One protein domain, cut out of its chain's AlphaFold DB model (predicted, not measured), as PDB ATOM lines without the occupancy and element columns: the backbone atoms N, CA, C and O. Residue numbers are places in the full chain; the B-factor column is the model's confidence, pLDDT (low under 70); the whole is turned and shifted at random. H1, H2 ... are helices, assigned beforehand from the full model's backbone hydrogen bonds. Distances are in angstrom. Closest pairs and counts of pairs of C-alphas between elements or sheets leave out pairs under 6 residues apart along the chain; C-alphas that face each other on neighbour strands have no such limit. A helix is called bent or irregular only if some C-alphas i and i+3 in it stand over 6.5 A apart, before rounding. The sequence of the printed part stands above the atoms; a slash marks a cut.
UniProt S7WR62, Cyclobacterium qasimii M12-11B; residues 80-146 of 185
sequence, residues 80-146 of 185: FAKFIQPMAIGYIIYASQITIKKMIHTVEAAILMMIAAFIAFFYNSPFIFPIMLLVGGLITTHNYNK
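Overview. This is residues 80 to 146 of the 185 residues of a protein of Cyclobacterium qasimii M12-11B (UniProt S7WR62). A long helix, H1, sticks out as an arm with residues 80 to 99, and after its last residue, Met 103, the backbone folds back into a helical hairpin of H2 and H3. H1 and H2 open from their link as a narrow V, and H3 packs side by side on H2. The printed part has 67 residues with three named helices in the order H1, H2, H3, no named strand, and the class is all helix. The whole is loose, with a radius of gyration of the C-alphas of 14.8 A, and flat, spanning 51 by 26 by 14 A.

Arrangement. Start with H1, residues 80 to 103, and go on to H2, residues 107 to 122: the two are near each other, with 5 pairs of C-alphas within 10 A, the closest 8.3 A apart. Then look at H3, residues 128 to 142, which touches H2; their closest C-alphas, those of Ala 116 and Met 132, are 6.6 A apart. H2 and H3 form a hairpin, running opposite ways at a shallow tilt of 16 degrees. H1 and H3 are apart. In H2 and H3 every O i to N i+4 pair is within hydrogen-bond range; in H1, 17 of 20 are.

Along the chain. Find C-alpha 80 at (54.300, -30.616, -60.797); from there H1 runs 35.2 A to C-alpha 103 at (43.721, -40.318, -28.618). H1 is neither bent nor irregular, but only just: C-alphas 82 and 85 are 6.2 A apart. H2 runs 23.0 A from Val 107 to Phe 122. H3 runs 21.3 A from Ile 128 to C-alpha 142 at (29.770, -37.827, -17.783).

Size, cuts and confidence. The C-alphas farthest apart, those of Phe 80 and Asn 145, are 51.7 A apart. Residues 121 to 127 also stand free. Both links are tight, and the printed part has no cut. Look for low confidence at residues 142 to 146, with pLDDT under 70; the mean of the printed part is 83.9.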
ATOM      1  N   PHE A  80      54.036 -29.897 -62.050       77.69
ATOM      2  CA  PHE A  80      54.300 -30.616 -60.797       77.69
ATOM      3  C   PHE A  80      53.561 -30.016 -59.586       77.69
ATOM      4  O   PHE A  80      53.199 -30.742 -58.663       77.69
ATOM      5  N   ALA A  81      53.286 -28.705 -59.585       80.56
ATOM      6  CA  ALA A  81      52.648 -28.017 -58.463       80.56
ATOM      7  C   ALA A  81      51.212 -28.511 -58.222       80.56
ATOM      8  O   ALA A  81      50.733 -28.509 -57.089       80.56
ATOM      9  N   LYS A  82      50.546 -29.045 -59.257       80.81
ATOM     10  CA  LYS A  82      49.239 -29.712 -59.125       80.81
ATOM     11  C   LYS A  82      49.272 -30.915 -58.173       80.81
ATOM     12  O   LYS A  82      48.239 -31.269 -57.621       80.81
ATOM     13  N   PHE A  83      50.441 -31.533 -57.968       85.31
ATOM     14  CA  PHE A  83      50.608 -32.640 -57.027       85.31
ATOM     15  C   PHE A  83      50.764 -32.169 -55.575       85.31
ATOM     16  O   PHE A  83      50.586 -32.973 -54.665       85.31
ATOM     17  N   ILE A  84      51.001 -30.876 -55.324       87.69
ATOM     18  CA  ILE A  84      51.109 -30.331 -53.961       87.69
ATOM     19  C   ILE A  84      49.780 -30.489 -53.211       87.69
ATOM     20  O   ILE A  84      49.778 -30.899 -52.053       87.69
ATOM     21  N   GLN A  85      48.647 -30.232 -53.873       84.56
ATOM     22  CA  GLN A  85      47.314 -30.401 -53.281       84.56
ATOM     23  C   GLN A  85      47.054 -31.845 -52.797       84.56
ATOM     24  O   GLN A  85      46.788 -32.023 -51.606       84.56
ATOM     25  N   PRO A  86      47.170 -32.897 -53.637       91.62
ATOM     26  CA  PRO A  86      46.992 -34.272 -53.174       91.62
ATOM     27  C   PRO A  86      48.073 -34.722 -52.181       91.62
ATOM     28  O   PRO A  86      47.760 -35.486 -51.269       91.62
ATOM     29  N   MET A  87      49.315 -34.226 -52.277       92.81
ATOM     30  CA  MET A  87      50.349 -34.494 -51.265       92.81
ATOM     31  C   MET A  87      49.969 -33.930 -49.888       92.81
ATOM     32  O   MET A  87      50.131 -34.622 -48.883       92.81
ATOM     33  N   ALA A  88      49.422 -32.712 -49.832       92.06
ATOM     34  CA  ALA A  88      48.951 -32.103 -48.589       92.06
ATOM     35  C   ALA A  88      47.798 -32.906 -47.965       92.06
ATOM     36  O   ALA A  88      47.808 -33.164 -46.762       92.06
ATOM     37  N   ILE A  89      46.849 -33.371 -48.785       93.62
ATOM     38  CA  ILE A  89      45.765 -34.256 -48.334       93.62
ATOM     39  C   ILE A  89      46.344 -35.559 -47.762       93.62
ATOM     40  O   ILE A  89      45.970 -35.964 -46.662       93.62
ATOM     41  N   GLY A  90      47.298 -36.187 -48.458       95.12
ATOM     42  CA  GLY A  90      47.973 -37.398 -47.981       95.12
ATOM     43  C   GLY A  90      48.687 -37.196 -46.640       95.12
ATOM     44  O   GLY A  90      48.562 -38.027 -45.737       95.12
ATOM     45  N   TYR A  91      49.367 -36.060 -46.473       94.31
ATOM     46  CA  TYR A  91      50.003 -35.681 -45.211       94.31
ATOM     47  C   TYR A  91      48.984 -35.525 -44.071       94.31
ATOM     48  O   TYR A  91      49.186 -36.083 -42.990       94.31
ATOM     49  N   ILE A  92      47.866 -34.833 -44.317       93.25
ATOM     50  CA  ILE A  92      46.794 -34.652 -43.325       93.25
ATOM     51  C   ILE A  92      46.185 -36.000 -42.925       93.25
ATOM     52  O   ILE A  92      45.984 -36.246 -41.736       93.25
ATOM     53  N   ILE A  93      45.938 -36.897 -43.884       94.44
ATOM     54  CA  ILE A  93      45.417 -38.243 -43.604       94.44
ATOM     55  C   ILE A  93      46.390 -39.016 -42.707       94.44
ATOM     56  O   ILE A  93      45.972 -39.587 -41.698       94.44
ATOM     57  N   TYR A  94      47.684 -39.009 -43.028       94.38
ATOM     58  CA  TYR A  94      48.703 -39.691 -42.229       94.38
ATOM     59  C   TYR A  94      48.801 -39.121 -40.803       94.38
ATOM     60  O   TYR A  94      48.774 -39.871 -39.822       94.38
ATOM     61  N   ALA A  95      48.844 -37.792 -40.672       91.44
ATOM     62  CA  ALA A  95      48.868 -37.108 -39.380       91.44
ATOM     63  C   ALA A  95      47.602 -37.390 -38.551       91.44
ATOM     64  O   ALA A  95      47.685 -37.627 -37.339       91.44
ATOM     65  N   SER A  96      46.441 -37.430 -39.208       90.44
ATOM     66  CA  SER A  96      45.161 -37.785 -38.594       90.44
ATOM     67  C   SER A  96      45.176 -39.222 -38.074       90.44
ATOM     68  O   SER A  96      44.855 -39.449 -36.911       90.44
ATOM     69  N   GLN A  97      45.658 -40.192 -38.861       91.56
ATOM     70  CA  GLN A  97      45.744 -41.590 -38.420       91.56
ATOM     71  C   GLN A  97      46.635 -41.777 -37.188       91.56
ATOM     72  O   GLN A  97      46.282 -42.537 -36.282       91.56
ATOM     73  N   ILE A  98      47.782 -41.094 -37.132       89.69
ATOM     74  CA  ILE A  98      48.658 -41.129 -35.952       89.69
ATOM     75  C   ILE A  98      47.936 -40.547 -34.736       89.69
ATOM     76  O   ILE A  98      47.997 -41.122 -33.651       89.69
ATOM     77  N   THR A  99      47.258 -39.417 -34.915       85.69
ATOM     78  CA  THR A  99      46.536 -38.719 -33.846       85.69
ATOM     79  C   THR A  99      45.365 -39.552 -33.317       85.69
ATOM     80  O   THR A  99      45.239 -39.733 -32.109       85.69
ATOM     81  N   ILE A 100      44.569 -40.152 -34.204       86.88
ATOM     82  CA  ILE A 100      43.450 -41.045 -33.868       86.88
ATOM     83  C   ILE A 100      43.933 -42.226 -33.023       86.88
ATOM     84  O   ILE A 100      43.396 -42.461 -31.944       86.88
ATOM     85  N   LYS A 101      44.995 -42.920 -33.455       84.88
ATOM     86  CA  LYS A 101      45.557 -44.070 -32.719       84.88
ATOM     87  C   LYS A 101      46.079 -43.705 -31.326       84.88
ATOM     88  O   LYS A 101      46.145 -44.574 -30.464       84.88
ATOM     89  N   LYS A 102      46.484 -42.447 -31.126       80.69
ATOM     90  CA  LYS A 102      46.992 -41.935 -29.847       80.69
ATOM     91  C   LYS A 102      45.904 -41.410 -28.913       80.69
ATOM     92  O   LYS A 102      46.146 -41.361 -27.717       80.69
ATOM     93  N   MET A 103      44.768 -40.947 -29.437       76.88
ATOM     94  CA  MET A 103      43.721 -40.318 -28.618       76.88
ATOM     95  C   MET A 103      42.517 -41.230 -28.379       76.88
ATOM     96  O   MET A 103      41.837 -41.096 -27.364       76.88
ATOM     97  N   ILE A 104      42.230 -42.156 -29.294       84.12
ATOM     98  CA  ILE A 104      41.024 -42.984 -29.238       84.12
ATOM     99  C   ILE A 104      41.389 -44.368 -28.720       84.12
ATOM    100  O   ILE A 104      41.834 -45.243 -29.459       84.12
ATOM    101  N   HIS A 105      41.177 -44.550 -27.419       81.00
ATOM    102  CA  HIS A 105      41.378 -45.825 -26.727       81.00
ATOM    103  C   HIS A 105      40.066 -46.500 -26.302       81.00
ATOM    104  O   HIS A 105      40.076 -47.663 -25.907       81.00
ATOM    105  N   THR A 106      38.929 -45.801 -26.394       85.25
ATOM    106  CA  THR A 106      37.613 -46.303 -25.977       85.25
ATOM    107  C   THR A 106      36.625 -46.331 -27.140       85.25
ATOM    108  O   THR A 106      36.697 -45.527 -28.071       85.25
ATOM    109  N   VAL A 107      35.664 -47.258 -27.071       82.81
ATOM    110  CA  VAL A 107      34.587 -47.383 -28.068       82.81
ATOM    111  C   VAL A 107      33.739 -46.106 -28.120       82.81
ATOM    112  O   VAL A 107      33.357 -45.664 -29.197       82.81
ATOM    113  N   GLU A 108      33.517 -45.463 -26.973       83.50
ATOM    114  CA  GLU A 108      32.800 -44.187 -26.878       83.50
ATOM    115  C   GLU A 108      33.512 -43.071 -27.655       83.50
ATOM    116  O   GLU A 108      32.886 -42.389 -28.465       83.50
ATOM    117  N   ALA A 109      34.833 -42.933 -27.485       83.19
ATOM    118  CA  ALA A 109      35.623 -41.950 -28.223       83.19
ATOM    119  C   ALA A 109      35.621 -42.230 -29.737       83.19
ATOM    120  O   ALA A 109      35.580 -41.294 -30.536       83.19
ATOM    121  N   ALA A 110      35.604 -43.505 -30.145       86.62
ATOM    122  CA  ALA A 110      35.503 -43.886 -31.553       86.62
ATOM    123  C   ALA A 110      34.137 -43.517 -32.163       86.62
ATOM    124  O   ALA A 110      34.083 -42.999 -33.280       86.62
ATOM    125  N   ILE A 111      33.043 -43.734 -31.423       88.19
ATOM    126  CA  ILE A 111      31.689 -43.342 -31.844       88.19
ATOM    127  C   ILE A 111      31.594 -41.816 -31.960       88.19
ATOM    128  O   ILE A 111      31.145 -41.312 -32.990       88.19
ATOM    129  N   LEU A 112      32.073 -41.076 -30.955       87.88
ATOM    130  CA  LEU A 112      32.089 -39.609 -30.979       87.88
ATOM    131  C   LEU A 112      32.907 -39.067 -32.156       87.88
ATOM    132  O   LEU A 112      32.440 -38.167 -32.853       87.88
ATOM    133  N   MET A 113      34.086 -39.639 -32.421       89.00
ATOM    134  CA  MET A 113      34.909 -39.277 -33.579       89.00
ATOM    135  C   MET A 113      34.158 -39.498 -34.895       89.00
ATOM    136  O   MET A 113      34.185 -38.634 -35.768       89.00
ATOM    137  N   MET A 114      33.493 -40.643 -35.055       90.56
ATOM    138  CA  MET A 114      32.780 -40.977 -36.288       90.56
ATOM    139  C   MET A 114      31.584 -40.050 -36.527       90.56
ATOM    140  O   MET A 114      31.400 -39.575 -37.647       90.56
ATOM    141  N   ILE A 115      30.826 -39.718 -35.477       89.69
ATOM    142  CA  ILE A 115      29.740 -38.729 -35.555       89.69
ATOM    143  C   ILE A 115      30.310 -37.342 -35.885       89.69
ATOM    144  O   ILE A 115      29.777 -36.659 -36.757       89.69
ATOM    145  N   ALA A 116      31.417 -36.940 -35.249       88.00
ATOM    146  CA  ALA A 116      32.078 -35.661 -35.518       88.00
ATOM    147  C   ALA A 116      32.534 -35.550 -36.972       88.00
ATOM    148  O   ALA A 116      32.269 -34.547 -37.630       88.00
ATOM    149  N   ALA A 117      33.184 -36.597 -37.482       88.69
ATOM    150  CA  ALA A 117      33.648 -36.665 -38.859       88.69
ATOM    151  C   ALA A 117      32.477 -36.613 -39.848       88.69
ATOM    152  O   ALA A 117      32.557 -35.900 -40.847       88.69
ATOM    153  N   PHE A 118      31.378 -37.313 -39.553       90.94
ATOM    154  CA  PHE A 118      30.174 -37.285 -40.379       90.94
ATOM    155  C   PHE A 118      29.563 -35.879 -40.426       90.94
ATOM    156  O   PHE A 118      29.355 -35.333 -41.506       90.94
ATOM    157  N   ILE A 119      29.347 -35.243 -39.273       88.94
ATOM    158  CA  ILE A 119      28.780 -33.889 -39.210       88.94
ATOM    159  C   ILE A 119      29.701 -32.881 -39.908       88.94
ATOM    160  O   ILE A 119      29.218 -32.080 -40.706       88.94
ATOM    161  N   ALA A 120      31.013 -32.943 -39.667       87.25
ATOM    162  CA  ALA A 120      31.984 -32.049 -40.297       87.25
ATOM    163  C   ALA A 120      32.047 -32.221 -41.825       87.25
ATOM    164  O   ALA A 120      32.278 -31.248 -42.537       87.25
ATOM    165  N   PHE A 121      31.815 -33.435 -42.338       86.50
ATOM    166  CA  PHE A 121      31.791 -33.694 -43.778       86.50
ATOM    167  C   PHE A 121      30.583 -33.043 -44.470       86.50
ATOM    168  O   PHE A 121      30.729 -32.466 -45.547       86.50
ATOM    169  N   PHE A 122      29.397 -33.105 -43.854       87.62
ATOM    170  CA  PHE A 122      28.171 -32.537 -44.430       87.62
ATOM    171  C   PHE A 122      28.002 -31.037 -44.145       87.62
ATOM    172  O   PHE A 122      27.434 -30.319 -44.970       87.62
ATOM    173  N   TYR A 123      28.506 -30.545 -43.009       84.94
ATOM    174  CA  TYR A 123      28.329 -29.164 -42.566       84.94
ATOM    175  C   TYR A 123      29.669 -28.429 -42.468       84.94
ATOM    176  O   TYR A 123      30.361 -28.470 -41.454       84.94
ATOM    177  N   ASN A 124      29.994 -27.664 -43.512       75.88
ATOM    178  CA  ASN A 124      31.174 -26.796 -43.564       75.88
ATOM    179  C   ASN A 124      30.884 -25.414 -42.952       75.88
ATOM    180  O   ASN A 124      30.948 -24.394 -43.636       75.88
ATOM    181  N   SER A 125      30.521 -25.371 -41.667       83.56
ATOM    182  CA  SER A 125      30.353 -24.112 -40.928       83.56
ATOM    183  C   SER A 125      31.425 -23.978 -39.838       83.56
ATOM    184  O   SER A 125      31.643 -24.939 -39.095       83.56
ATOM    185  N   PRO A 126      32.064 -22.800 -39.670       80.94
ATOM    186  CA  PRO A 126      33.081 -22.577 -38.635       80.94
ATOM    187  C   PRO A 126      32.587 -22.860 -37.210       80.94
ATOM    188  O   PRO A 126      33.382 -23.169 -36.325       80.94
ATOM    189  N   PHE A 127      31.271 -22.785 -36.986       83.31
ATOM    190  CA  PHE A 127      30.643 -23.017 -35.685       83.31
ATOM    191  C   PHE A 127      30.485 -24.500 -35.324       83.31
ATOM    192  O   PHE A 127      30.270 -24.817 -34.155       83.31
ATOM    193  N   ILE A 128      30.633 -25.417 -36.285       84.88
ATOM    194  CA  ILE A 128      30.490 -26.860 -36.043       84.88
ATOM    195  C   ILE A 128      31.589 -27.368 -35.111       84.88
ATOM    196  O   ILE A 128      31.297 -28.129 -34.193       84.88
ATOM    197  N   PHE A 129      32.834 -26.909 -35.282       82.25
ATOM    198  CA  PHE A 129      33.952 -27.352 -34.445       82.25
ATOM    199  C   PHE A 129      33.766 -26.997 -32.957       82.25
ATOM    200  O   PHE A 129      33.835 -27.917 -32.140       82.25
ATOM    201  N   PRO A 130      33.473 -25.735 -32.569       85.25
ATOM    202  CA  PRO A 130      33.190 -25.393 -31.174       85.25
ATOM    203  C   PRO A 130      32.024 -26.183 -30.574       85.25
ATOM    204  O   PRO A 130      32.135 -26.682 -29.457       85.25
ATOM    205  N   ILE A 131      30.920 -26.328 -31.313       85.88
ATOM    206  CA  ILE A 131      29.731 -27.047 -30.833       85.88
ATOM    207  C   ILE A 131      30.059 -28.525 -30.606       85.88
ATOM    208  O   ILE A 131      29.737 -29.071 -29.552       85.88
ATOM    209  N   MET A 132      30.746 -29.161 -31.556       84.38
ATOM    210  CA  MET A 132      31.151 -30.562 -31.444       84.38
ATOM    211  C   MET A 132      32.099 -30.779 -30.261       84.38
ATOM    212  O   MET A 132      31.993 -31.783 -29.561       84.38
ATOM    213  N   LEU A 133      33.001 -29.826 -30.015       84.38
ATOM    214  CA  LEU A 133      33.934 -29.863 -28.894       84.38
ATOM    215  C   LEU A 133      33.193 -29.746 -27.556       84.38
ATOM    216  O   LEU A 133      33.459 -30.532 -26.651       84.38
ATOM    217  N   LEU A 134      32.213 -28.842 -27.448       85.06
ATOM    218  CA  LEU A 134      31.369 -28.719 -26.254       85.06
ATOM    219  C   LEU A 134      30.548 -29.989 -26.000       85.06
ATOM    220  O   LEU A 134      30.554 -30.508 -24.888       85.06
ATOM    221  N   VAL A 135      29.877 -30.521 -27.025       85.19
ATOM    222  CA  VAL A 135      29.050 -31.733 -26.905       85.19
ATOM    223  C   VAL A 135      29.908 -32.955 -26.574       85.19
ATOM    224  O   VAL A 135      29.595 -33.691 -25.640       85.19
ATOM    225  N   GLY A 136      31.018 -33.150 -27.292       82.62
ATOM    226  CA  GLY A 136      31.964 -34.231 -27.024       82.62
ATOM    227  C   GLY A 136      32.567 -34.125 -25.625       82.62
ATOM    228  O   GLY A 136      32.661 -35.136 -24.929       82.62
ATOM    229  N   GLY A 137      32.894 -32.907 -25.185       80.69
ATOM    230  CA  GLY A 137      33.353 -32.613 -23.830       80.69
ATOM    231  C   GLY A 137      32.324 -33.007 -22.774       80.69
ATOM    232  O   GLY A 137      32.650 -33.788 -21.891       80.69
ATOM    233  N   LEU A 138      31.069 -32.564 -22.901       83.62
ATOM    234  CA  LEU A 138      29.997 -32.877 -21.946       83.62
ATOM    235  C   LEU A 138      29.713 -34.384 -21.834       83.62
ATOM    236  O   LEU A 138      29.569 -34.900 -20.726       83.62
ATOM    237  N   ILE A 139      29.673 -35.096 -22.965       81.19
ATOM    238  CA  ILE A 139      29.463 -36.555 -22.990       81.19
ATOM    239  C   ILE A 139      30.646 -37.274 -22.331       81.19
ATOM    240  O   ILE A 139      30.461 -38.171 -21.511       81.19
ATOM    241  N   THR A 140      31.866 -36.837 -22.643       76.62
ATOM    242  CA  THR A 140      33.097 -37.397 -22.076       76.62
ATOM    243  C   THR A 140      33.187 -37.118 -20.574       76.62
ATOM    244  O   THR A 140      33.558 -38.003 -19.806       76.62
ATOM    245  N   THR A 141      32.774 -35.934 -20.112       75.12
ATOM    246  CA  THR A 141      32.755 -35.585 -18.686       75.12
ATOM    247  C   THR A 141      31.801 -36.467 -17.883       75.12
ATOM    248  O   THR A 141      32.090 -36.783 -16.734       75.12
ATOM    249  N   HIS A 142      30.697 -36.927 -18.473       68.94
ATOM    250  CA  HIS A 142      29.770 -37.827 -17.783       68.94
ATOM    251  C   HIS A 142      30.387 -39.210 -17.478       68.94
ATOM    252  O   HIS A 142      30.059 -39.818 -16.462       68.94
ATOM    253  N   ASN A 143      31.356 -39.664 -18.284       62.78
ATOM    254  CA  ASN A 143      32.091 -40.925 -18.098       62.78
ATOM    255  C   ASN A 143      33.494 -40.732 -17.480       62.78
ATOM    256  O   ASN A 143      34.416 -41.516 -17.734       62.78
ATOM    257  N   TYR A 144      33.650 -39.709 -16.629       54.53
ATOM    258  CA  TYR A 144      34.918 -39.285 -16.008       54.53
ATOM    259  C   TYR A 144      35.710 -40.414 -15.323       54.53
ATOM    260  O   TYR A 144      36.935 -40.390 -15.300       54.53
ATOM    261  N   ASN A 145      35.026 -41.444 -14.814       54.53
ATOM    262  CA  ASN A 145      35.635 -42.538 -14.048       54.53
ATOM    263  C   ASN A 145      36.551 -43.481 -14.857       54.53
ATOM    264  O   ASN A 145      37.146 -44.383 -14.273       54.53
ATOM    265  N   LYS A 146      36.663 -43.322 -16.185       51.50
ATOM    266  CA  LYS A 146      37.513 -44.168 -17.052       51.50
ATOM    267  C   LYS A 146      38.626 -43.406 -17.776       51.50
ATOM    268  O   LYS A 146      39.339 -43.999 -18.584       51.50
TER     269      LYS A 146